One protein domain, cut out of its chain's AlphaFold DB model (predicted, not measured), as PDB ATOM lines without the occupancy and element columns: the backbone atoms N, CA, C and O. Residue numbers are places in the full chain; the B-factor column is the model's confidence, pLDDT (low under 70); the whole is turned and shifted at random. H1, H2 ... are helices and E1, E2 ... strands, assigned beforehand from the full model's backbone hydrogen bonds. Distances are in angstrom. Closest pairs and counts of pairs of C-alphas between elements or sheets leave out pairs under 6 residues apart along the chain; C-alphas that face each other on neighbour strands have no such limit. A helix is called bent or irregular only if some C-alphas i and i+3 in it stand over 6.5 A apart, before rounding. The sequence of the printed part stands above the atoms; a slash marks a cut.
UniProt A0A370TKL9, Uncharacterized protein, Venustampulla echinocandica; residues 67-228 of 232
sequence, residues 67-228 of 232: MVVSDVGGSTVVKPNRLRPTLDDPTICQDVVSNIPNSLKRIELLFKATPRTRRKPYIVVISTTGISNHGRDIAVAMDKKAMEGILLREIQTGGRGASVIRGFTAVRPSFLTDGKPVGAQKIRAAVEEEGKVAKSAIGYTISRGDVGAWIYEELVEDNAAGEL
ATOM      1  N   MET A  67       6.299  -9.820  -9.386       91.94
ATOM      2  CA  MET A  67       6.160 -10.853  -8.373       91.94
ATOM      3  C   MET A  67       7.387 -11.764  -8.380       91.94
ATOM      4  O   MET A  67       8.007 -11.990  -9.413       91.94
ATOM      5  N   VAL A  68       7.739 -12.284  -7.210       94.69
ATOM      6  CA  VAL A  68       8.781 -13.296  -7.048       94.69
ATOM      7  C   VAL A  68       8.185 -14.461  -6.283       94.69
ATOM      8  O   VAL A  68       7.720 -14.277  -5.161       94.69
ATOM      9  N   VAL A  69       8.250 -15.659  -6.855       95.31
ATOM     10  CA  VAL A  69       7.891 -16.903  -6.168       95.31
ATOM     11  C   VAL A  69       9.176 -17.650  -5.816       95.31
ATOM     12  O   VAL A  69       9.971 -17.978  -6.693       95.31
ATOM     13  N   SER A  70       9.403 -17.905  -4.527       94.75
ATOM     14  CA  SER A  70      10.565 -18.655  -4.041       94.75
ATOM     15  C   SER A  70      10.141 -19.962  -3.377       94.75
ATOM     16  O   SER A  70       9.579 -19.975  -2.279       94.75
ATOM     17  N   ASP A  71      10.475 -21.065  -4.044       89.81
ATOM     18  CA  ASP A  71      10.379 -22.441  -3.537       89.81
ATOM     19  C   ASP A  71      11.775 -23.065  -3.356       89.81
ATOM     20  O   ASP A  71      12.020 -24.245  -3.611       89.81
ATOM     21  N   VAL A  72      12.765 -22.256  -2.966       89.56
ATOM     22  CA  VAL A  72      14.088 -22.812  -2.675       89.56
ATOM     23  C   VAL A  72      14.095 -23.422  -1.274       89.56
ATOM     24  O   VAL A  72      13.721 -22.796  -0.278       89.56
ATOM     25  N   GLY A  73      14.538 -24.675  -1.206       84.69
ATOM     26  CA  GLY A  73      14.678 -25.444   0.021       84.69
ATOM     27  C   GLY A  73      15.811 -26.460  -0.076       84.69
ATOM     28  O   GLY A  73      16.318 -26.754  -1.160       84.69
ATOM     29  N   GLY A  74      16.215 -26.973   1.083       79.06
ATOM     30  CA  GLY A  74      17.242 -28.004   1.205       79.06
ATOM     31  C   GLY A  74      16.652 -29.411   1.244       79.06
ATOM     32  O   GLY A  74      15.478 -29.609   1.567       79.06
ATOM     33  N   SER A  75      17.482 -30.405   0.949       78.06
ATOM     34  CA  SER A  75      17.134 -31.811   1.162       78.06
ATOM     35  C   SER A  75      17.269 -32.150   2.642       78.06
ATOM     36  O   SER A  75      18.262 -31.802   3.275       78.06
ATOM     37  N   THR A  76      16.314 -32.881   3.214       70.69
ATOM     38  CA  THR A  76      16.421 -33.327   4.609       70.69
ATOM     39  C   THR A  76      17.514 -34.386   4.761       70.69
ATOM     40  O   THR A  76      17.443 -35.453   4.149       70.69
ATOM     41  N   VAL A  77      18.488 -34.132   5.629       75.88
ATOM     42  CA  VAL A  77      19.538 -35.068   6.032       75.88
ATOM     43  C   VAL A  77      19.328 -35.505   7.483       75.88
ATOM     44  O   VAL A  77      19.104 -34.709   8.391       75.88
ATOM     45  N   VAL A  78      19.404 -36.815   7.713       67.50
ATOM     46  CA  VAL A  78      19.195 -37.458   9.030       67.50
ATOM     47  C   VAL A  78      20.508 -37.810   9.742       67.50
ATOM     48  O   VAL A  78      20.512 -38.477  10.776       67.50
ATOM     49  N   LYS A  79      21.648 -37.400   9.174       66.44
ATOM     50  CA  LYS A  79      22.993 -37.599   9.730       66.44
ATOM     51  C   LYS A  79      23.530 -36.231  10.169       66.44
ATOM     52  O   LYS A  79      23.409 -35.299   9.381       66.44
ATOM     53  N   PRO A  80      24.111 -36.079  11.374       61.81
ATOM     54  CA  PRO A  80      24.582 -37.126  12.288       61.81
ATOM     55  C   PRO A  80      23.554 -37.627  13.323       61.81
ATOM     56  O   PRO A  80      23.822 -38.628  13.983       61.81
ATOM     57  N   ASN A  81      22.388 -36.989  13.476       66.06
ATOM     58  CA  ASN A  81      21.404 -37.351  14.503       66.06
ATOM     59  C   ASN A  81      20.040 -37.723  13.897       66.06
ATOM     60  O   ASN A  81      19.306 -36.858  13.428       66.06
ATOM     61  N   ARG A  82      19.656 -39.004  13.990       63.84
ATOM     62  CA  ARG A  82      18.364 -39.509  13.480       63.84
ATOM     63  C   ARG A  82      17.142 -38.888  14.164       63.84
ATOM     64  O   ARG A  82      16.073 -38.867  13.569       63.84
ATOM     65  N   LEU A  83      17.299 -38.393  15.393       68.94
ATOM     66  CA  LEU A  83      16.232 -37.741  16.162       68.94
ATOM     67  C   LEU A  83      16.126 -36.237  15.869       68.94
ATOM     68  O   LEU A  83      15.202 -35.588  16.350       68.94
ATOM     69  N   ARG A  84      17.078 -35.670  15.116       67.31
ATOM     70  CA  ARG A  84      17.098 -34.256  14.721       67.31
ATOM     71  C   ARG A  84      17.494 -34.134  13.245       67.31
ATOM     72  O   ARG A  84      18.653 -33.821  12.963       67.31
ATOM     73  N   PRO A  85      16.563 -34.412  12.313       68.19
ATOM     74  CA  PRO A  85      16.796 -34.138  10.904       68.19
ATOM     75  C   PRO A  85      17.132 -32.655  10.708       68.19
ATOM     76  O   PRO A  85      16.550 -31.793  11.364       68.19
ATOM     77  N   THR A  86      18.059 -32.369   9.802       72.56
ATOM     78  CA  THR A  86      18.419 -31.010   9.366       72.56
ATOM     79  C   THR A  86      18.344 -30.933   7.842       72.56
ATOM     80  O   THR A  86      18.084 -31.940   7.192       72.56
ATOM     81  N   LEU A  87      18.539 -29.756   7.254       77.38
ATOM     82  CA  LEU A  87      18.753 -29.610   5.813       77.38
ATOM     83  C   LEU A  87      20.228 -29.865   5.460       77.38
ATOM     84  O   LEU A  87      21.108 -29.666   6.299       77.38
ATOM     85  N   ASP A  88      20.480 -30.313   4.231       82.62
ATOM     86  CA  ASP A  88      21.811 -30.408   3.615       82.62
ATOM     87  C   ASP A  88      22.544 -29.058   3.603       82.62
ATOM     88  O   ASP A  88      23.741 -29.003   3.879       82.62
ATOM     89  N   ASP A  89      21.801 -27.980   3.365       86.69
ATOM     90  CA  ASP A  89      22.191 -26.598   3.621       86.69
ATOM     91  C   ASP A  89      21.205 -25.978   4.639       86.69
ATOM     92  O   ASP A  89      20.082 -25.617   4.272       86.69
ATOM     93  N   PRO A  90      21.582 -25.886   5.932       84.44
ATOM     94  CA  PRO A  90      20.704 -25.422   7.008       84.44
ATOM     95  C   PRO A  90      20.212 -23.980   6.896       84.44
ATOM     96  O   PRO A  90      19.315 -23.622   7.653       84.44
ATOM     97  N   THR A  91      20.803 -23.153   6.030       89.50
ATOM     98  CA  THR A  91      20.447 -21.733   5.875       89.50
ATOM     99  C   THR A  91      19.989 -21.393   4.461       89.50
ATOM    100  O   THR A  91      19.853 -20.222   4.115       89.50
ATOM    101  N   ILE A  92      19.752 -22.388   3.607       90.88
ATOM    102  CA  ILE A  92      19.463 -22.153   2.190       90.88
ATOM    103  C   ILE A  92      18.252 -21.246   1.955       90.88
ATOM    104  O   ILE A  92      18.293 -20.386   1.075       90.88
ATOM    105  N   CYS A  93      17.182 -21.397   2.734       91.12
ATOM    106  CA  CYS A  93      15.960 -20.624   2.553       91.12
ATOM    107  C   CYS A  93      16.191 -19.169   2.970       91.12
ATOM    108  O   CYS A  93      15.849 -18.264   2.205       91.12
ATOM    109  N   GLN A  94      16.787 -18.924   4.146       91.88
ATOM    110  CA  GLN A  94      17.095 -17.560   4.584       91.88
ATOM    111  C   GLN A  94      18.130 -16.888   3.670       91.88
ATOM    112  O   GLN A  94      17.979 -15.706   3.364       91.88
ATOM    113  N   ASP A  95      19.142 -17.624   3.196       94.06
ATOM    114  CA  ASP A  95      20.220 -17.082   2.367       94.06
ATOM    115  C   ASP A  95      19.657 -16.613   1.024       94.06
ATOM    116  O   ASP A  95      19.852 -15.462   0.627       94.06
ATOM    117  N   VAL A  96      18.877 -17.470   0.360       94.50
ATOM    118  CA  VAL A  96      18.247 -17.148  -0.927       94.50
ATOM    119  C   VAL A  96      17.253 -16.002  -0.788       94.50
ATOM    120  O   VAL A  96      17.290 -15.056  -1.575       94.50
ATOM    121  N   VAL A  97      16.393 -16.030   0.231       95.06
ATOM    122  CA  VAL A  97      15.419 -14.951   0.434       95.06
ATOM    123  C   VAL A  97      16.100 -13.637   0.807       95.06
ATOM    124  O   VAL A  97      15.630 -12.589   0.377       95.06
ATOM    125  N   SER A  98      17.234 -13.654   1.515       95.19
ATOM    126  CA  SER A  98      18.006 -12.436   1.804       95.19
ATOM    127  C   SER A  98      18.581 -11.781   0.546       95.19
ATOM    128  O   SER A  98      18.691 -10.553   0.472       95.19
ATOM    129  N   ASN A  99      18.901 -12.578  -0.478       96.38
ATOM    130  CA  ASN A  99      19.444 -12.066  -1.729       96.38
ATOM    131  C   ASN A  99      18.426 -11.257  -2.529       96.38
ATOM    132  O   ASN A  99      18.844 -10.372  -3.269       96.38
ATOM    133  N   ILE A 100      17.122 -11.493  -2.362       95.12
ATOM    134  CA  ILE A 100      16.078 -10.750  -3.078       95.12
ATOM    135  C   ILE A 100      16.125  -9.246  -2.734       95.12
ATOM    136  O   ILE A 100      16.457  -8.453  -3.619       95.12
ATOM    137  N   PRO A 101      15.890  -8.799  -1.479       92.81
ATOM    138  CA  PRO A 101      15.957  -7.380  -1.139       92.81
ATOM    139  C   PRO A 101      17.371  -6.805  -1.290       92.81
ATOM    140  O   PRO A 101      17.518  -5.645  -1.667       92.81
ATOM    141  N   ASN A 102      18.427  -7.594  -1.061       93.38
ATOM    142  CA  ASN A 102      19.803  -7.139  -1.290       93.38
ATOM    143  C   ASN A 102      20.064  -6.809  -2.768       93.38
ATOM    144  O   ASN A 102      20.715  -5.807  -3.070       93.38
ATOM    145  N   SER A 103      19.542  -7.626  -3.682       92.88
ATOM    146  CA  SER A 103      19.647  -7.400  -5.125       92.88
ATOM    147  C   SER A 103      18.834  -6.184  -5.550       92.88
ATOM    148  O   SER A 103      19.357  -5.327  -6.256       92.88
ATOM    149  N   LEU A 104      17.597  -6.053  -5.062       90.56
ATOM    150  CA  LEU A 104      16.739  -4.900  -5.355       90.56
ATOM    151  C   LEU A 104      17.377  -3.583  -4.896       90.56
ATOM    152  O   LEU A 104      17.462  -2.646  -5.682       90.56
ATOM    153  N   LYS A 105      17.940  -3.531  -3.681       89.00
ATOM    154  CA  LYS A 105      18.679  -2.352  -3.185       89.00
ATOM    155  C   LYS A 105      19.875  -2.007  -4.073       89.00
ATOM    156  O   LYS A 105      20.133  -0.837  -4.340       89.00
ATOM    157  N   ARG A 106      20.617  -3.011  -4.552       88.50
ATOM    158  CA  ARG A 106      21.734  -2.797  -5.489       88.50
ATOM    159  C   ARG A 106      21.251  -2.261  -6.832       88.50
ATOM    160  O   ARG A 106      21.874  -1.344  -7.354       88.50
ATOM    161  N   ILE A 107      20.157  -2.800  -7.366       85.88
ATOM    162  CA  ILE A 107      19.518  -2.318  -8.596       85.88
ATOM    163  C   ILE A 107      19.113  -0.846  -8.417       85.88
ATOM    164  O   ILE A 107      19.536  -0.006  -9.208       85.88
ATOM    165  N   GLU A 108      18.402  -0.498  -7.341       82.50
ATOM    166  CA  GLU A 108      18.020   0.893  -7.040       82.50
ATOM    167  C   GLU A 108      19.237   1.836  -6.968       82.50
ATOM    168  O   GLU A 108      19.218   2.924  -7.548       82.50
ATOM    169  N   LEU A 109      20.326   1.410  -6.314       84.12
ATOM    170  CA  LEU A 109      21.565   2.191  -6.212       84.12
ATOM    171  C   LEU A 109      22.286   2.370  -7.553       84.12
ATOM    172  O   LEU A 109      22.846   3.440  -7.794       84.12
ATOM    173  N   LEU A 110      22.314   1.339  -8.401       80.25
ATOM    174  CA  LEU A 110      22.989   1.378  -9.702       80.25
ATOM    175  C   LEU A 110      22.235   2.250 -10.703       80.25
ATOM    176  O   LEU A 110      22.859   2.990 -11.461       80.25
ATOM    177  N   PHE A 111      20.904   2.201 -10.680       74.88
ATOM    178  CA  PHE A 111      20.075   2.930 -11.637       74.88
ATOM    179  C   PHE A 111      19.626   4.317 -11.149       74.88
ATOM    180  O   PHE A 111      18.985   5.016 -11.928       74.88
ATOM    181  N   LYS A 112      20.006   4.723  -9.917       62.03
ATOM    182  CA  LYS A 112      19.905   6.030  -9.206       62.03
ATOM    183  C   LYS A 112      18.623   6.878  -9.296       62.03
ATOM    184  O   LYS A 112      18.437   7.711  -8.416       62.03
ATOM    185  N   ALA A 113      17.767   6.744 -10.301       52.88
ATOM    186  CA  ALA A 113      16.588   7.572 -10.543       52.88
ATOM    187  C   ALA A 113      15.792   7.092 -11.777       52.88
ATOM    188  O   ALA A 113      15.424   7.904 -12.623       52.88
ATOM    189  N   THR A 114      15.503   5.799 -11.934       47.47
ATOM    190  CA  THR A 114      14.425   5.404 -12.865       47.47
ATOM    191  C   THR A 114      13.094   5.587 -12.126       47.47
ATOM    192  O   THR A 114      13.028   5.265 -10.939       47.47
ATOM    193  N   PRO A 115      12.080   6.230 -12.736       43.78
ATOM    194  CA  PRO A 115      11.011   6.893 -12.002       43.78
ATOM    195  C   PRO A 115      10.268   5.964 -11.043       43.78
ATOM    196  O   PRO A 115      10.162   4.757 -11.256       43.78
ATOM    197  N   ARG A 116       9.695   6.596 -10.011       47.59
ATOM    198  CA  ARG A 116       8.781   6.091  -8.963       47.59
ATOM    199  C   ARG A 116       7.575   5.261  -9.465       47.59
ATOM    200  O   ARG A 116       6.659   4.999  -8.695       47.59
ATOM    201  N   THR A 117       7.548   4.905 -10.745       48.06
ATOM    202  CA  THR A 117       6.480   4.233 -11.477       48.06
ATOM    203  C   THR A 117       6.680   2.725 -11.612       48.06
ATOM    204  O   THR A 117       5.742   2.060 -12.034       48.06
ATOM    205  N   ARG A 118       7.837   2.152 -11.243       63.38
ATOM    206  CA  ARG A 118       7.968   0.686 -11.179       63.38
ATOM    207  C   ARG A 118       7.439   0.142  -9.860       63.38
ATOM    208  O   ARG A 118       7.869   0.548  -8.779       63.38
ATOM    209  N   ARG A 119       6.462  -0.758  -9.963       76.75
ATOM    210  CA  ARG A 119       5.805  -1.406  -8.830       76.75
ATOM    211  C   ARG A 119       6.839  -2.277  -8.117       76.75
ATOM    212  O   ARG A 119       7.475  -3.123  -8.730       76.75
ATOM    213  N   LYS A 120       7.037  -2.066  -6.813       87.31
ATOM    214  CA  LYS A 120       7.931  -2.920  -6.012       87.31
ATOM    215  C   LYS A 120       7.424  -4.367  -6.055       87.31
ATOM    216  O   LYS A 120       6.204  -4.536  -5.934       87.31
ATOM    217  N   PRO A 121       8.289  -5.387  -6.169       91.06
ATOM    218  CA  PRO A 121       7.855  -6.777  -6.260       91.06
ATOM    219  C   PRO A 121       7.052  -7.216  -5.036       91.06
ATOM    220  O   PRO A 121       7.327  -6.792  -3.905       91.06
ATOM    221  N   TYR A 122       6.069  -8.085  -5.267       93.25
ATOM    222  CA  TYR A 122       5.451  -8.890  -4.214       93.25
ATOM    223  C   TYR A 122       6.172 -10.227  -4.087       93.25
ATOM    224  O   TYR A 122       6.494 -10.836  -5.101       93.25
ATOM    225  N   ILE A 123       6.413 -10.700  -2.866       95.19
ATOM    226  CA  ILE A 123       7.157 -11.945  -2.654       95.19
ATOM    227  C   ILE A 123       6.221 -13.050  -2.156       95.19
ATOM    228  O   ILE A 123       5.591 -12.912  -1.114       95.19
ATOM    229  N   VAL A 124       6.170 -14.179  -2.847       96.19
ATOM    230  CA  VAL A 124       5.549 -15.412  -2.355       96.19
ATOM    231  C   VAL A 124       6.663 -16.378  -1.968       96.19
ATOM    232  O   VAL A 124       7.558 -16.655  -2.766       96.19
ATOM    233  N   VAL A 125       6.637 -16.887  -0.739       94.94
ATOM    234  CA  VAL A 125       7.607 -17.884  -0.261       94.94
ATOM    235  C   VAL A 125       6.908 -19.137   0.232       94.94
ATOM    236  O   VAL A 125       5.904 -19.058   0.944       94.94
ATOM    237  N   ILE A 126       7.478 -20.300  -0.086       92.75
ATOM    238  CA  ILE A 126       7.047 -21.565   0.509       92.75
ATOM    239  C   ILE A 126       7.802 -21.783   1.824       92.75
ATOM    240  O   ILE A 126       9.031 -21.902   1.886       92.75
ATOM    241  N   SER A 127       7.032 -21.802   2.900       86.69
ATOM    242  CA  SER A 127       7.439 -22.005   4.283       86.69
ATOM    243  C   SER A 127       7.012 -23.404   4.747       86.69
ATOM    244  O   SER A 127       7.093 -24.361   3.982       86.69
ATOM    245  N   THR A 128       6.622 -23.569   6.008       78.56
ATOM    246  CA  THR A 128       6.180 -24.856   6.563       78.56
ATOM    247  C   THR A 128       5.183 -24.652   7.692       78.56
ATOM    248  O   THR A 128       5.208 -23.620   8.369       78.56
ATOM    249  N   THR A 129       4.325 -25.643   7.940       69.19
ATOM    250  CA  THR A 129       3.564 -25.685   9.190       69.19
ATOM    251  C   THR A 129       4.501 -25.838  10.385       69.19
ATOM    252  O   THR A 129       5.635 -26.312  10.281       69.19
ATOM    253  N   GLY A 130       4.023 -25.380  11.538       62.00
ATOM    254  CA  GLY A 130       4.635 -25.679  12.824       62.00
ATOM    255  C   GLY A 130       5.748 -24.768  13.333       62.00
ATOM    256  O   GLY A 130       6.278 -24.953  14.424       62.00
ATOM    257  N   ILE A 131       6.053 -23.711  12.588       64.00
ATOM    258  CA  ILE A 131       6.956 -22.632  13.026       64.00
ATOM    259  C   ILE A 131       6.244 -21.467  13.704       64.00
ATOM    260  O   ILE A 131       6.902 -20.554  14.216       64.00
ATOM    261  N   SER A 132       4.912 -21.462  13.687       62.97
ATOM    262  CA  SER A 132       4.146 -20.429  14.364       62.97
ATOM    263  C   SER A 132       4.194 -20.615  15.880       62.97
ATOM    264  O   SER A 132       4.419 -21.711  16.394       62.97
ATOM    265  N   ASN A 133       3.952 -19.530  16.620       60.50
ATOM    266  CA  ASN A 133       3.931 -19.555  18.089       60.50
ATOM    267  C   ASN A 133       2.815 -20.459  18.658       60.50
ATOM    268  O   ASN A 133       2.769 -20.688  19.862       60.50
ATOM    269  N   HIS A 134       1.938 -20.984  17.798       59.59
ATOM    270  CA  HIS A 134       0.871 -21.915  18.140       59.59
ATOM    271  C   HIS A 134       1.342 -23.380  18.256       59.59
ATOM    272  O   HIS A 134       0.552 -24.224  18.670       59.59
ATOM    273  N   GLY A 135       2.601 -23.694  17.911       52.06
ATOM    274  CA  GLY A 135       3.235 -24.978  18.245       52.06
ATOM    275  C   GLY A 135       2.634 -26.212  17.564       52.06
ATOM    276  O   GLY A 135       2.459 -27.241  18.214       52.06
ATOM    277  N   ARG A 136       2.300 -26.129  16.270       54.16
ATOM    278  CA  ARG A 136       1.957 -27.324  15.467       54.16
ATOM    279  C   ARG A 136       3.241 -27.999  14.940       54.16
ATOM    280  O   ARG A 136       4.260 -27.345  14.917       54.16
ATOM    281  N   ASP A 137       3.193 -29.279  14.569       49.75
ATOM    282  CA  ASP A 137       4.130 -30.065  13.725       49.75
ATOM    283  C   ASP A 137       5.680 -29.982  13.890       49.75
ATOM    284  O   ASP A 137       6.254 -29.220  14.658       49.75
ATOM    285  N   ILE A 138       6.382 -30.908  13.216       50.12
ATOM    286  CA  ILE A 138       7.783 -31.304  13.461       50.12
ATOM    287  C   ILE A 138       8.768 -30.128  13.297       50.12
ATOM    288  O   ILE A 138       8.886 -29.528  12.231       50.12
ATOM    289  N   ALA A 139       9.568 -29.881  14.338       47.91
ATOM    290  CA  ALA A 139      10.570 -28.818  14.442       47.91
ATOM    291  C   ALA A 139      11.830 -29.006  13.557       47.91
ATOM    292  O   ALA A 139      12.953 -28.881  14.039       47.91
ATOM    293  N   VAL A 140      11.682 -29.281  12.256       53.09
ATOM    294  CA  VAL A 140      12.810 -29.294  11.286       53.09
ATOM    295  C   VAL A 140      13.073 -27.883  10.711       53.09
ATOM    296  O   VAL A 140      13.883 -27.682   9.815       53.09
ATOM    297  N   ALA A 141      12.408 -26.855  11.241       56.19
ATOM    298  CA  ALA A 141      12.059 -25.656  10.485       56.19
ATOM    299  C   ALA A 141      12.728 -24.335  10.930       56.19
ATOM    300  O   ALA A 141      12.171 -23.254  10.724       56.19
ATOM    301  N   MET A 142      13.920 -24.389  11.537       62.00
ATOM    302  CA  MET A 142      14.602 -23.180  12.038       62.00
ATOM    303  C   MET A 142      14.840 -22.125  10.944       62.00
ATOM    304  O   MET A 142      14.596 -20.939  11.170       62.00
ATOM    305  N   ASP A 143      15.238 -22.560   9.749       81.56
ATOM    306  CA  ASP A 143      15.551 -21.678   8.622       81.56
ATOM    307  C   ASP A 143      14.311 -20.971   8.052       81.56
ATOM    308  O   ASP A 143      14.346 -19.792   7.717       81.56
ATOM    309  N   LYS A 144      13.156 -21.649   8.029       86.94
ATOM    310  CA  LYS A 144      11.905 -21.058   7.531       86.94
ATOM    311  C   LYS A 144      11.419 -19.909   8.421       86.94
ATOM    312  O   LYS A 144      10.954 -18.894   7.909       86.94
ATOM    313  N   LYS A 145      11.611 -20.007   9.743       85.94
ATOM    314  CA  LYS A 145      11.326 -18.894  10.667       85.94
ATOM    315  C   LYS A 145      12.271 -17.710  10.443       85.94
ATOM    316  O   LYS A 145      11.832 -16.561  10.497       85.94
ATOM    317  N   ALA A 146      13.553 -17.973  10.188       89.38
ATOM    318  CA  ALA A 146      14.523 -16.927   9.870       89.38
ATOM    319  C   ALA A 146      14.203 -16.242   8.529       89.38
ATOM    320  O   ALA A 146      14.178 -15.014   8.464       89.38
ATOM    321  N   MET A 147      13.863 -17.029   7.506       92.31
ATOM    322  CA  MET A 147      13.397 -16.582   6.192       92.31
ATOM    323  C   MET A 147      12.181 -15.644   6.295       92.31
ATOM    324  O   MET A 147      12.231 -14.522   5.791       92.31
ATOM    325  N   GLU A 148      11.113 -16.049   6.994       91.62
ATOM    326  CA  GLU A 148       9.943 -15.183   7.220       91.62
ATOM    327  C   GLU A 148      10.320 -13.908   7.996       91.62
ATOM    328  O   GLU A 148       9.864 -12.810   7.672       91.62
ATOM    329  N   GLY A 149      11.208 -14.032   8.988       91.06
ATOM    330  CA  GLY A 149      11.732 -12.909   9.763       91.06
ATOM    331  C   GLY A 149      12.476 -11.866   8.922       91.06
ATOM    332  O   GLY A 149      12.381 -10.675   9.218       91.06
ATOM    333  N   ILE A 150      13.192 -12.280   7.874       92.69
ATOM    334  CA  ILE A 150      13.882 -11.369   6.947       92.69
ATOM    335  C   ILE A 150      12.870 -10.512   6.183       92.69
ATOM    336  O   ILE A 150      13.009  -9.291   6.167       92.69
ATOM    337  N   LEU A 151      11.830 -11.127   5.610       92.88
ATOM    338  CA  LEU A 151      10.800 -10.410   4.846       92.88
ATOM    339  C   LEU A 151       9.955  -9.496   5.738       92.88
ATOM    340  O   LEU A 151       9.671  -8.355   5.375       92.88
ATOM    341  N   LEU A 152       9.612  -9.961   6.943       91.50
ATOM    342  CA  LEU A 152       8.958  -9.136   7.956       91.50
ATOM    343  C   LEU A 152       9.766  -7.889   8.285       91.50
ATOM    344  O   LEU A 152       9.214  -6.789   8.289       91.50
ATOM    345  N   ARG A 153      11.064  -8.059   8.561       90.62
ATOM    346  CA  ARG A 153      11.950  -6.936   8.863       90.62
ATOM    347  C   ARG A 153      12.056  -6.006   7.670       90.62
ATOM    348  O   ARG A 153      11.901  -4.819   7.880       90.62
ATOM    349  N   GLU A 154      12.236  -6.511   6.451       91.19
ATOM    350  CA  GLU A 154      12.324  -5.677   5.243       91.19
ATOM    351  C   GLU A 154      11.101  -4.762   5.061       91.19
ATOM    352  O   GLU A 154      11.241  -3.613   4.643       91.19
ATOM    353  N   ILE A 155       9.901  -5.232   5.416       88.19
ATOM    354  CA  ILE A 155       8.685  -4.406   5.388       88.19
ATOM    355  C   ILE A 155       8.623  -3.451   6.590       88.19
ATOM    356  O   ILE A 155       8.250  -2.290   6.434       88.19
ATOM    357  N   GLN A 156       8.979  -3.912   7.793       84.62
ATOM    358  CA  GLN A 156       8.864  -3.130   9.033       84.62
ATOM    359  C   GLN A 156       9.931  -2.035   9.168       84.62
ATOM    360  O   GLN A 156       9.610  -0.903   9.527       84.62
ATOM    361  N   THR A 157      11.199  -2.347   8.889       69.69
ATOM    362  CA  THR A 157      12.325  -1.403   8.987       69.69
ATOM    363  C   THR A 157      12.349  -0.409   7.832       69.69
ATOM    364  O   THR A 157      12.958   0.650   7.958       69.69
ATOM    365  N   GLY A 158      11.644  -0.702   6.736       57.75
ATOM    366  CA  GLY A 158      11.521   0.194   5.592       57.75
ATOM    367  C   GLY A 158      10.726   1.479   5.863       57.75
ATOM    368  O   GLY A 158      10.787   2.403   5.055       57.75
ATOM    369  N   GLY A 159       9.963   1.585   6.959       51.41
ATOM    370  CA  GLY A 159       9.071   2.730   7.187       51.41
ATOM    371  C   GLY A 159       8.119   2.998   6.003       51.41
ATOM    372  O   GLY A 159       8.007   2.206   5.064       51.41
ATOM    373  N   ARG A 160       7.413   4.137   6.000       47.22
ATOM    374  CA  ARG A 160       6.615   4.561   4.833       47.22
ATOM    375  C   ARG A 160       7.549   4.984   3.687       47.22
ATOM    376  O   ARG A 160       7.794   6.169   3.502       47.22
ATOM    377  N   GLY A 161       8.072   4.019   2.928       57.22
ATOM    378  CA  GLY A 161       8.694   4.261   1.620       57.22
ATOM    379  C   GLY A 161      10.031   3.574   1.329       57.22
ATOM    380  O   GLY A 161      10.342   3.443   0.146       57.22
ATOM    381  N   ALA A 162      10.787   3.093   2.325       72.19
ATOM    382  CA  ALA A 162      12.151   2.575   2.115       72.19
ATOM    383  C   ALA A 162      12.255   1.053   1.910       72.19
ATOM    384  O   ALA A 162      13.321   0.578   1.533       72.19
ATOM    385  N   SER A 163      11.181   0.283   2.127       87.44
ATOM    386  CA  SER A 163      11.181  -1.149   1.779       87.44
ATOM    387  C   SER A 163      11.310  -1.323   0.269       87.44
ATOM    388  O   SER A 163      10.619  -0.615  -0.460       87.44
ATOM    389  N   VAL A 164      12.133  -2.251  -0.218       89.50
ATOM    390  CA  VAL A 164      12.277  -2.499  -1.673       89.50
ATOM    391  C   VAL A 164      11.259  -3.500  -2.231       89.50
ATOM    392  O   VAL A 164      11.208  -3.737  -3.434       89.50
ATOM    393  N   ILE A 165      10.410  -4.055  -1.367       90.56
ATOM    394  CA  ILE A 165       9.289  -4.936  -1.717       90.56
ATOM    395  C   ILE A 165       7.967  -4.286  -1.294       90.56
ATOM    396  O   ILE A 165       7.942  -3.446  -0.392       90.56
ATOM    397  N   ARG A 166       6.853  -4.647  -1.942       90.25
ATOM    398  CA  ARG A 166       5.524  -4.121  -1.558       90.25
ATOM    399  C   ARG A 166       4.820  -4.960  -0.491       90.25
ATOM    400  O   ARG A 166       3.935  -4.451   0.187       90.25
ATOM    401  N   GLY A 167       5.200  -6.226  -0.348       91.62
ATOM    402  CA  GLY A 167       4.563  -7.171   0.562       91.62
ATOM    403  C   GLY A 167       5.099  -8.589   0.382       91.62
ATOM    404  O   GLY A 167       5.903  -8.835  -0.525       91.62
ATOM    405  N   PHE A 168       4.663  -9.507   1.247       94.06
ATOM    406  CA  PHE A 168       4.913 -10.931   1.056       94.06
ATOM    407  C   PHE A 168       3.790 -11.823   1.599       94.06
ATOM    408  O   PHE A 168       3.169 -11.499   2.613       94.06
ATOM    409  N   THR A 169       3.631 -12.990   0.972       94.38
ATOM    410  CA  THR A 169       2.822 -14.114   1.455       94.38
ATOM    411  C   THR A 169       3.743 -15.285   1.756       94.38
ATOM    412  O   THR A 169       4.499 -15.731   0.893       94.38
ATOM    413  N   ALA A 170       3.676 -15.808   2.976       93.00
ATOM    414  CA  ALA A 170       4.295 -17.075   3.331       93.00
ATOM    415  C   ALA A 170       3.237 -18.181   3.314       93.00
ATOM    416  O   ALA A 170       2.306 -18.179   4.123       93.00
ATOM    417  N   VAL A 171       3.394 -19.127   2.390       93.06
ATOM    418  CA  VAL A 171       2.541 -20.312   2.268       93.06
ATOM    419  C   VAL A 171       3.136 -21.416   3.131       93.06
ATOM    420  O   VAL A 171       4.307 -21.753   2.988       93.06
ATOM    421  N   ARG A 172       2.361 -21.971   4.055       90.38
ATOM    422  CA  ARG A 172       2.779 -22.958   5.057       90.38
ATOM    423  C   ARG A 172       2.056 -24.281   4.802       90.38
ATOM    424  O   ARG A 172       1.149 -24.622   5.557       90.38
ATOM    425  N   PRO A 173       2.445 -25.031   3.757       89.69
ATOM    426  CA  PRO A 173       1.778 -26.280   3.430       89.69
ATOM    427  C   PRO A 173       2.011 -27.333   4.518       89.69
ATOM    428  O   PRO A 173       3.061 -27.349   5.174       89.69
ATOM    429  N   SER A 174       1.060 -28.263   4.652       86.94
ATOM    430  CA  SER A 174       1.269 -29.540   5.344       86.94
ATOM    431  C   SER A 174       2.435 -30.333   4.726       86.94
ATOM    432  O   SER A 174       3.011 -29.948   3.706       86.94
ATOM    433  N   PHE A 175       2.784 -31.485   5.304       85.38
ATOM    434  CA  PHE A 175       3.919 -32.277   4.829       85.38
ATOM    435  C   PHE A 175       3.800 -32.641   3.334       85.38
ATOM    436  O   PHE A 175       2.846 -33.299   2.905       85.38
ATOM    437  N   LEU A 176       4.781 -32.202   2.540       88.56
ATOM    438  CA  LEU A 176       4.769 -32.328   1.083       88.56
ATOM    439  C   LEU A 176       4.988 -33.774   0.624       88.56
ATOM    440  O   LEU A 176       5.924 -34.451   1.050       88.56
ATOM    441  N   THR A 177       4.170 -34.211  -0.329       90.12
ATOM    442  CA  THR A 177       4.233 -35.544  -0.944       90.12
ATOM    443  C   THR A 177       4.220 -35.458  -2.471       90.12
ATOM    444  O   THR A 177       3.799 -34.453  -3.041       90.12
ATOM    445  N   ASP A 178       4.627 -36.534  -3.145       88.56
ATOM    446  CA  ASP A 178       4.496 -36.688  -4.607       88.56
ATOM    447  C   ASP A 178       3.218 -37.455  -4.992       88.56
ATOM    448  O   ASP A 178       3.149 -38.116  -6.027       88.56
ATOM    449  N   GLY A 179       2.203 -37.408  -4.120       88.44
ATOM    450  CA  GLY A 179       0.902 -38.020  -4.370       88.44
ATOM    451  C   GLY A 179       0.172 -37.385  -5.555       88.44
ATOM    452  O   GLY A 179       0.502 -36.289  -6.009       88.44
ATOM    453  N   LYS A 180      -0.858 -38.076  -6.051       89.69
ATOM    454  CA  LYS A 180      -1.701 -37.570  -7.139       89.69
ATOM    455  C   LYS A 180      -2.439 -36.295  -6.688       89.69
ATOM    456  O   LYS A 180      -3.156 -36.380  -5.690       89.69
ATOM    457  N   PRO A 181      -2.332 -35.176  -7.430       89.75
ATOM    458  CA  PRO A 181      -3.067 -33.957  -7.116       89.75
ATOM    459  C   PRO A 181      -4.582 -34.172  -7.127       89.75
ATOM    460  O   PRO A 181      -5.110 -34.927  -7.955       89.75
ATOM    461  N   VAL A 182      -5.278 -33.500  -6.214       90.19
ATOM    462  CA  VAL A 182      -6.746 -33.501  -6.120       90.19
ATOM    463  C   VAL A 182      -7.384 -32.270  -6.773       90.19
ATOM    464  O   VAL A 182      -8.590 -32.308  -7.042       90.19
ATOM    465  N   GLY A 183      -6.574 -31.246  -7.074       87.88
ATOM    466  CA  GLY A 183      -6.953 -29.975  -7.694       87.88
ATOM    467  C   GLY A 183      -7.037 -28.836  -6.672       87.88
ATOM    468  O   GLY A 183      -7.522 -29.050  -5.559       87.88
ATOM    469  N   ALA A 184      -6.613 -27.629  -7.065       86.50
ATOM    470  CA  ALA A 184      -6.531 -26.447  -6.196       86.50
ATOM    471  C   ALA A 184      -7.869 -26.097  -5.521       86.50
ATOM    472  O   ALA A 184      -7.911 -25.838  -4.323       86.50
ATOM    473  N   GLN A 185      -8.981 -26.253  -6.242       86.81
ATOM    474  CA  GLN A 185     -10.350 -26.016  -5.757       86.81
ATOM    475  C   GLN A 185     -10.774 -26.898  -4.565       86.81
ATOM    476  O   GLN A 185     -11.790 -26.650  -3.917       86.81
ATOM    477  N   LYS A 186     -10.033 -27.977  -4.279       88.69
ATOM    478  CA  LYS A 186     -10.275 -28.856  -3.121       88.69
ATOM    479  C   LYS A 186      -9.331 -28.578  -1.955       88.69
ATOM    480  O   LYS A 186      -9.444 -29.237  -0.918       88.69
ATOM    481  N   ILE A 187      -8.395 -27.649  -2.122       90.81
ATOM    482  CA  ILE A 187      -7.430 -27.284  -1.096       90.81
ATOM    483  C   ILE A 187      -8.110 -26.383  -0.080       90.81
ATOM    484  O   ILE A 187      -8.753 -25.390  -0.405       90.81
ATOM    485  N   ARG A 188      -7.996 -26.775   1.189       89.88
ATOM    486  CA  ARG A 188      -8.476 -25.969   2.304       89.88
ATOM    487  C   ARG A 188      -7.340 -25.068   2.748       89.88
ATOM    488  O   ARG A 188      -6.433 -25.551   3.416       89.88
ATOM    489  N   ALA A 189      -7.433 -23.796   2.398       89.50
ATOM    490  CA  ALA A 189      -6.497 -22.777   2.836       89.50
ATOM    491  C   ALA A 189      -7.130 -21.875   3.900       89.50
ATOM    492  O   ALA A 189      -8.348 -21.672   3.930       89.50
ATOM    493  N   ALA A 190      -6.310 -21.339   4.798       87.81
ATOM    494  CA  ALA A 190      -6.756 -20.320   5.737       87.81
ATOM    495  C   ALA A 190      -5.625 -19.405   6.186       87.81
ATOM    496  O   ALA A 190      -4.495 -19.830   6.435       87.81
ATOM    497  N   VAL A 191      -5.976 -18.133   6.349       87.44
ATOM    498  CA  VAL A 191      -5.050 -17.107   6.812       87.44
ATOM    499  C   VAL A 191      -4.827 -17.266   8.311       87.44
ATOM    500  O   VAL A 191      -5.777 -17.324   9.094       87.44
ATOM    501  N   GLU A 192      -3.566 -17.348   8.721       82.81
ATOM    502  CA  GLU A 192      -3.185 -17.341  10.129       82.81
ATOM    503  C   GLU A 192      -2.931 -15.909  10.591       82.81
ATOM    504  O   GLU A 192      -2.021 -15.225  10.118       82.81
ATOM    505  N   GLU A 193      -3.741 -15.471  11.550       77.19
ATOM    506  CA  GLU A 193      -3.580 -14.194  12.233       77.19
ATOM    507  C   GLU A 193      -2.854 -14.392  13.566       77.19
ATOM    508  O   GLU A 193      -2.832 -15.481  14.150       77.19
ATOM    509  N   GLU A 194      -2.266 -13.316  14.082       67.56
ATOM    510  CA  GLU A 194      -1.655 -13.332  15.406       67.56
ATOM    511  C   GLU A 194      -2.683 -13.756  16.469       67.56
ATOM    512  O   GLU A 194      -3.755 -13.167  16.599       67.56
ATOM    513  N   GLY A 195      -2.376 -14.831  17.201       62.41
ATOM    514  CA  GLY A 195      -3.252 -15.393  18.231       62.41
ATOM    515  C   GLY A 195      -4.428 -16.236  17.719       62.41
ATOM    516  O   GLY A 195      -5.201 -16.733  18.542       62.41
ATOM    517  N   LYS A 196      -4.586 -16.439  16.400       70.88
ATOM    518  CA  LYS A 196      -5.645 -17.289  15.833       70.88
ATOM    519  C   LYS A 196      -5.078 -18.397  14.961       70.88
ATOM    520  O   LYS A 196      -4.478 -18.173  13.918       70.88
ATOM    521  N   VAL A 197      -5.381 -19.627  15.356       69.75
ATOM    522  CA  VAL A 197      -5.054 -20.815  14.573       69.75
ATOM    523  C   VAL A 197      -5.967 -20.909  13.348       69.75
ATOM    524  O   VAL A 197      -7.193 -20.911  13.483       69.75
ATOM    525  N   ALA A 198      -5.371 -21.091  12.172       79.31
ATOM    526  CA  ALA A 198      -6.054 -21.452  10.932       79.31
ATOM    527  C   ALA A 198      -6.649 -22.876  11.044       79.31
ATOM    528  O   ALA A 198      -6.005 -23.873  10.701       79.31
ATOM    529  N   LYS A 199      -7.852 -22.994  11.628       76.75
ATOM    530  CA  LYS A 199      -8.511 -24.285  11.927       76.75
ATOM    531  C   LYS A 199      -9.072 -24.984  10.686       76.75
ATOM    532  O   LYS A 199      -9.080 -26.209  10.646       76.75
ATOM    533  N   SER A 200      -9.526 -24.229   9.688       82.25
ATOM    534  CA  SER A 200     -10.094 -24.777   8.448       82.25
ATOM    535  C   SER A 200      -9.044 -25.404   7.523       82.25
ATOM    536  O   SER A 200      -9.395 -26.276   6.734       82.25
ATOM    537  N   ALA A 201      -7.766 -25.046   7.677       81.88
ATOM    538  CA  ALA A 201      -6.644 -25.554   6.879       81.88
ATOM    539  C   ALA A 201      -5.863 -26.706   7.541       81.88
ATOM    540  O   ALA A 201      -4.721 -26.986   7.194       81.88
ATOM    541  N   ILE A 202      -6.437 -27.388   8.540       77.38
ATOM    542  CA  ILE A 202      -5.730 -28.497   9.202       77.38
ATOM    543  C   ILE A 202      -5.640 -29.707   8.259       77.38
ATOM    544  O   ILE A 202      -6.653 -30.219   7.763       77.38
ATOM    545  N   GLY A 203      -4.410 -30.188   8.065       78.56
ATOM    546  CA  GLY A 203      -4.068 -31.371   7.282       78.56
ATOM    547  C   GLY A 203      -2.684 -31.911   7.653       78.56
ATOM    548  O   GLY A 203      -1.838 -31.170   8.152       78.56
ATOM    549  N   TYR A 204      -2.460 -33.208   7.424       80.94
ATOM    550  CA  TYR A 204      -1.175 -33.868   7.704       80.94
ATOM    551  C   TYR A 204      -0.230 -33.839   6.508       80.94
ATOM    552  O   TYR A 204       0.970 -33.641   6.673       80.94
ATOM    553  N   THR A 205      -0.769 -34.027   5.306       87.50
ATOM    554  CA  THR A 205      -0.003 -34.092   4.065       87.50
ATOM    555  C   THR A 205      -0.724 -33.353   2.947       87.50
ATOM    556  O   THR A 205      -1.946 -33.199   2.978       87.50
ATOM    557  N   ILE A 206       0.036 -32.907   1.952       91.19
ATOM    558  CA  ILE A 206      -0.474 -32.291   0.723       91.19
ATOM    559  C   ILE A 206       0.457 -32.645  -0.442       91.19
ATOM    560  O   ILE A 206       1.647 -32.905  -0.234       91.19
ATOM    561  N   SER A 207      -0.062 -32.745  -1.668       93.69
ATOM    562  CA  SER A 207       0.793 -33.018  -2.827       93.69
ATOM    563  C   SER A 207       1.522 -31.749  -3.277       93.69
ATOM    564  O   SER A 207       0.966 -30.652  -3.227       93.69
ATOM    565  N   ARG A 208       2.763 -31.878  -3.761       92.38
ATOM    566  CA  ARG A 208       3.508 -30.745  -4.344       92.38
ATOM    567  C   ARG A 208       2.775 -30.129  -5.535       92.38
ATOM    568  O   ARG A 208       2.825 -28.919  -5.722       92.38
ATOM    569  N   GLY A 209       2.088 -30.962  -6.321       92.00
ATOM    570  CA  GLY A 209       1.283 -30.499  -7.449       92.00
ATOM    571  C   GLY A 209       0.094 -29.644  -7.010       92.00
ATOM    572  O   GLY A 209      -0.150 -28.615  -7.624       92.00
ATOM    573  N   ASP A 210      -0.589 -30.020  -5.925       94.25
ATOM    574  CA  ASP A 210      -1.692 -29.226  -5.373       94.25
ATOM    575  C   ASP A 210      -1.214 -27.890  -4.796       94.25
ATOM    576  O   ASP A 210      -1.855 -26.873  -5.033       94.25
ATOM    577  N   VAL A 211      -0.085 -27.870  -4.074       93.56
ATOM    578  CA  VAL A 211       0.484 -26.617  -3.540       93.56
ATOM    579  C   VAL A 211       0.857 -25.666  -4.673       93.56
ATOM    580  O   VAL A 211       0.511 -24.491  -4.614       93.56
ATOM    581  N   GLY A 212       1.532 -26.168  -5.711       93.12
ATOM    582  CA  GLY A 212       1.900 -25.356  -6.870       93.12
ATOM    583  C   GLY A 212       0.680 -24.800  -7.610       93.12
ATOM    584  O   GLY A 212       0.655 -23.613  -7.916       93.12
ATOM    585  N   ALA A 213      -0.340 -25.634  -7.841       92.56
ATOM    586  CA  ALA A 213      -1.580 -25.205  -8.486       92.56
ATOM    587  C   ALA A 213      -2.321 -24.148  -7.656       92.56
ATOM    588  O   ALA A 213      -2.708 -23.121  -8.193       92.56
ATOM    589  N   TRP A 214      -2.444 -24.356  -6.341       94.38
ATOM    590  CA  TRP A 214      -3.106 -23.405  -5.446       94.38
ATOM    591  C   TRP A 214      -2.369 -22.059  -5.378       94.38
ATOM    592  O   TRP A 214      -3.003 -21.014  -5.432       94.38
ATOM    593  N   ILE A 215      -1.030 -22.065  -5.311       94.06
ATOM    594  CA  ILE A 215      -0.234 -20.825  -5.355       94.06
ATOM    595  C   ILE A 215      -0.477 -20.076  -6.664       94.06
ATOM    596  O   ILE A 215      -0.637 -18.859  -6.639       94.06
ATOM    597  N   TYR A 216      -0.477 -20.785  -7.793       92.06
ATOM    598  CA  TYR A 216      -0.704 -20.165  -9.092       92.06
ATOM    599  C   TYR A 216      -2.114 -19.570  -9.185       92.06
ATOM    600  O   TYR A 216      -2.227 -18.367  -9.387       92.06
ATOM    601  N   GLU A 217      -3.159 -20.375  -8.973       91.69
ATOM    602  CA  GLU A 217      -4.558 -19.938  -9.112       91.69
ATOM    603  C   GLU A 217      -4.862 -18.757  -8.168       91.69
ATOM    604  O   GLU A 217      -5.288 -17.693  -8.603       91.69
ATOM    605  N   GLU A 218      -4.545 -18.881  -6.879       90.75
ATOM    606  CA  GLU A 218      -5.007 -17.909  -5.878       90.75
ATOM    607  C   GLU A 218      -4.074 -16.703  -5.737       90.75
ATOM    608  O   GLU A 218      -4.511 -15.569  -5.538       90.75
ATOM    609  N   LEU A 219      -2.755 -16.921  -5.774       90.88
ATOM    610  CA  LEU A 219      -1.800 -15.852  -5.473       90.88
ATOM    611  C   LEU A 219      -1.299 -15.155  -6.734       90.88
ATOM    612  O   LEU A 219      -1.073 -13.945  -6.680       90.88
ATOM    613  N   VAL A 220      -1.115 -15.893  -7.832       88.69
ATOM    614  CA  VAL A 220      -0.567 -15.357  -9.085       88.69
ATOM    615  C   VAL A 220      -1.688 -14.869 -10.001       88.69
ATOM    616  O   VAL A 220      -1.718 -13.682 -10.314       88.69
ATOM    617  N   GLU A 221      -2.618 -15.746 -10.384       87.38
ATOM    618  CA  GLU A 221      -3.693 -15.459 -11.342       87.38
ATOM    619  C   GLU A 221      -4.756 -14.524 -10.745       87.38
ATOM    620  O   GLU A 221      -4.991 -13.441 -11.285       87.38
ATOM    621  N   ASP A 222      -5.303 -14.855  -9.573       83.31
ATOM    622  CA  ASP A 222      -6.273 -13.998  -8.868       83.31
ATOM    623  C   ASP A 222      -5.620 -12.783  -8.177       83.31
ATOM    624  O   ASP A 222      -6.299 -11.901  -7.642       83.31
ATOM    625  N   ASN A 223      -4.282 -12.702  -8.196       79.25
ATOM    626  CA  ASN A 223      -3.484 -11.613  -7.625       79.25
ATOM    627  C   ASN A 223      -3.784 -11.349  -6.123       79.25
ATOM    628  O   ASN A 223      -3.521 -10.257  -5.602       79.25
ATOM    629  N   ALA A 224      -4.256 -12.365  -5.385       77.81
ATOM    630  CA  ALA A 224      -4.529 -12.272  -3.947       77.81
ATOM    631  C   ALA A 224      -3.255 -12.262  -3.091       77.81
ATOM    632  O   ALA A 224      -3.321 -12.012  -1.883       77.81
ATOM    633  N   ALA A 225      -2.076 -12.478  -3.698       75.50
ATOM    634  CA  ALA A 225      -0.793 -12.388  -3.007       75.50
ATOM    635  C   ALA A 225      -0.732 -11.113  -2.157       75.50
ATOM    636  O   ALA A 225      -0.456 -11.198  -0.971       75.50
ATOM    637  N   GLY A 226      -1.138  -9.964  -2.712       68.75
ATOM    638  CA  GLY A 226      -1.171  -8.649  -2.055       68.75
ATOM    639  C   GLY A 226      -1.915  -8.544  -0.718       68.75
ATOM    640  O   GLY A 226      -1.665  -7.601   0.035       68.75
ATOM    641  N   GLU A 227      -2.823  -9.474  -0.432       75.06
ATOM    642  CA  GLU A 227      -3.797  -9.380   0.659       75.06
ATOM    643  C   GLU A 227      -3.479 -10.335   1.815       75.06
ATOM    644  O   GLU A 227      -3.910 -10.115   2.951       75.06
ATOM    645  N   LEU A 228      -2.694 -11.384   1.550       78.69
ATOM    646  CA  LEU A 228      -2.488 -12.496   2.471       78.69
ATOM    647  C   LEU A 228      -1.053 -12.539   2.988       78.69
ATOM    648  O   LEU A 228      -0.098 -12.527   2.216       78.69
TER     649      LEU A 228
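What this domain is: This is residues 67 to 228 of the 232 residues of an uncharacterized protein of Venustampulla echinocandica (UniProt A0A370TKL9). A small parallel sheet of three strands, E1 E2 E3, makes the core between helices on both faces: the long H1 and H2 side by side on one face, H4 on the other with the short H5 at its end. Past one end of this sheet sits a small ribbon of two parallel strands, E4 and E5, with the long loops of residues 71 to 91, 127 to 141 and 178 to 204 toward that same end, while residues 109 to 118 and 156 to 161 stick out at the opposite end. The printed part has 162 residues, with five named helices and five named strands in the order E1 H1 E2 H2 H3 E3 E4 E5 H4 H5; the class is mixed, helices and strands, though only 78 residues, under half, are in named elements. The whole is compact, with a radius of gyration of the C-alphas of 16.9 A, and spans 50 by 40 by 31 A.

Where its parts are: Find C-alpha 67 at (6.160, -10.853, -8.373), where E1 begins and runs to residue 70. E2, residues 122 to 126, measures 13.6 A, and E3, residues 167 to 171, measures 13.4 A. H1 runs from C-alpha 92 at (19.463, -22.153, 2.190) to residue 111, over 28.6 A; it is neither bent nor irregular, but only just: C-alphas 98 and 101 are 6.2 A apart. H2 takes residues 142 to 157, 22.1 A long, and H3 residues 159 to 162. Look for E4 at residues 175 to 177 and E5 at 205 to 207. H4, residues 208 to 221, is 18.3 A long and likewise only just not irregular, with C-alphas 218 and 221 6.1 A apart. H5, residues 224 to 227, ends at C-alpha 227 at (-3.797, -9.380, 0.659).

How they stand to each other: Start at the sheet E1 E2 E3, with E1 and E3 as edge strands. E1 and E2 are parallel at 17 degrees, with N 68 and O 122 2.8 A apart, within hydrogen-bond range; E2 and E3 are parallel at 18 degrees, with N 125 and O 169 at 2.9 A. Helices on both faces make three layers, H1 and H2 on one face and H4 on the other. E1, H1, E2 and E2, H2 H3, E3 are strand-helix-strand units, two parallel neighbour strands with helices between them, each with a right-handed crossover. H2 runs along the strands at a height over the sheet of 10.0 A; the closest C-alphas of H2 and E3 are those of Ile 155 and Gly 167, 6.9 A apart. H1 touches H2 with residues 92 to 101 alone, at a shallow tilt of 27 degrees, the same way; their closest C-alphas are those of Gln 94 and Met 147, 4.1 A apart. H2 and H3 meet only through their link, and H3 is not on the sheet. H4 runs along the strands over E2, at a height of 10.3 A. H5 is on the same face as H4, and the two touch only at the corner, the closest C-alphas being those of Leu 219 and Ala 225, 4.4 A apart. E4 and E5 are parallel at 38 degrees, with N 177 and O 206 at 2.8 A. In H2 every O i to N i+4 pair is within hydrogen-bond range, in H1 14 of 16 and in H4 9 of 10; H3 and H5 are too short for such a pair.

The domain as a whole: The farthest C-alphas, those of Arg 82 and Pro 115, are 53.4 A apart. The printed part has no cut. The links E1 to H1, E2 to H2 and E4 to E5 are long. The mean pLDDT of the printed part is 81.0; look for values under 70 at residues 78 to 85, 112 to 118, 129 to 142 and 157 to 161, among others.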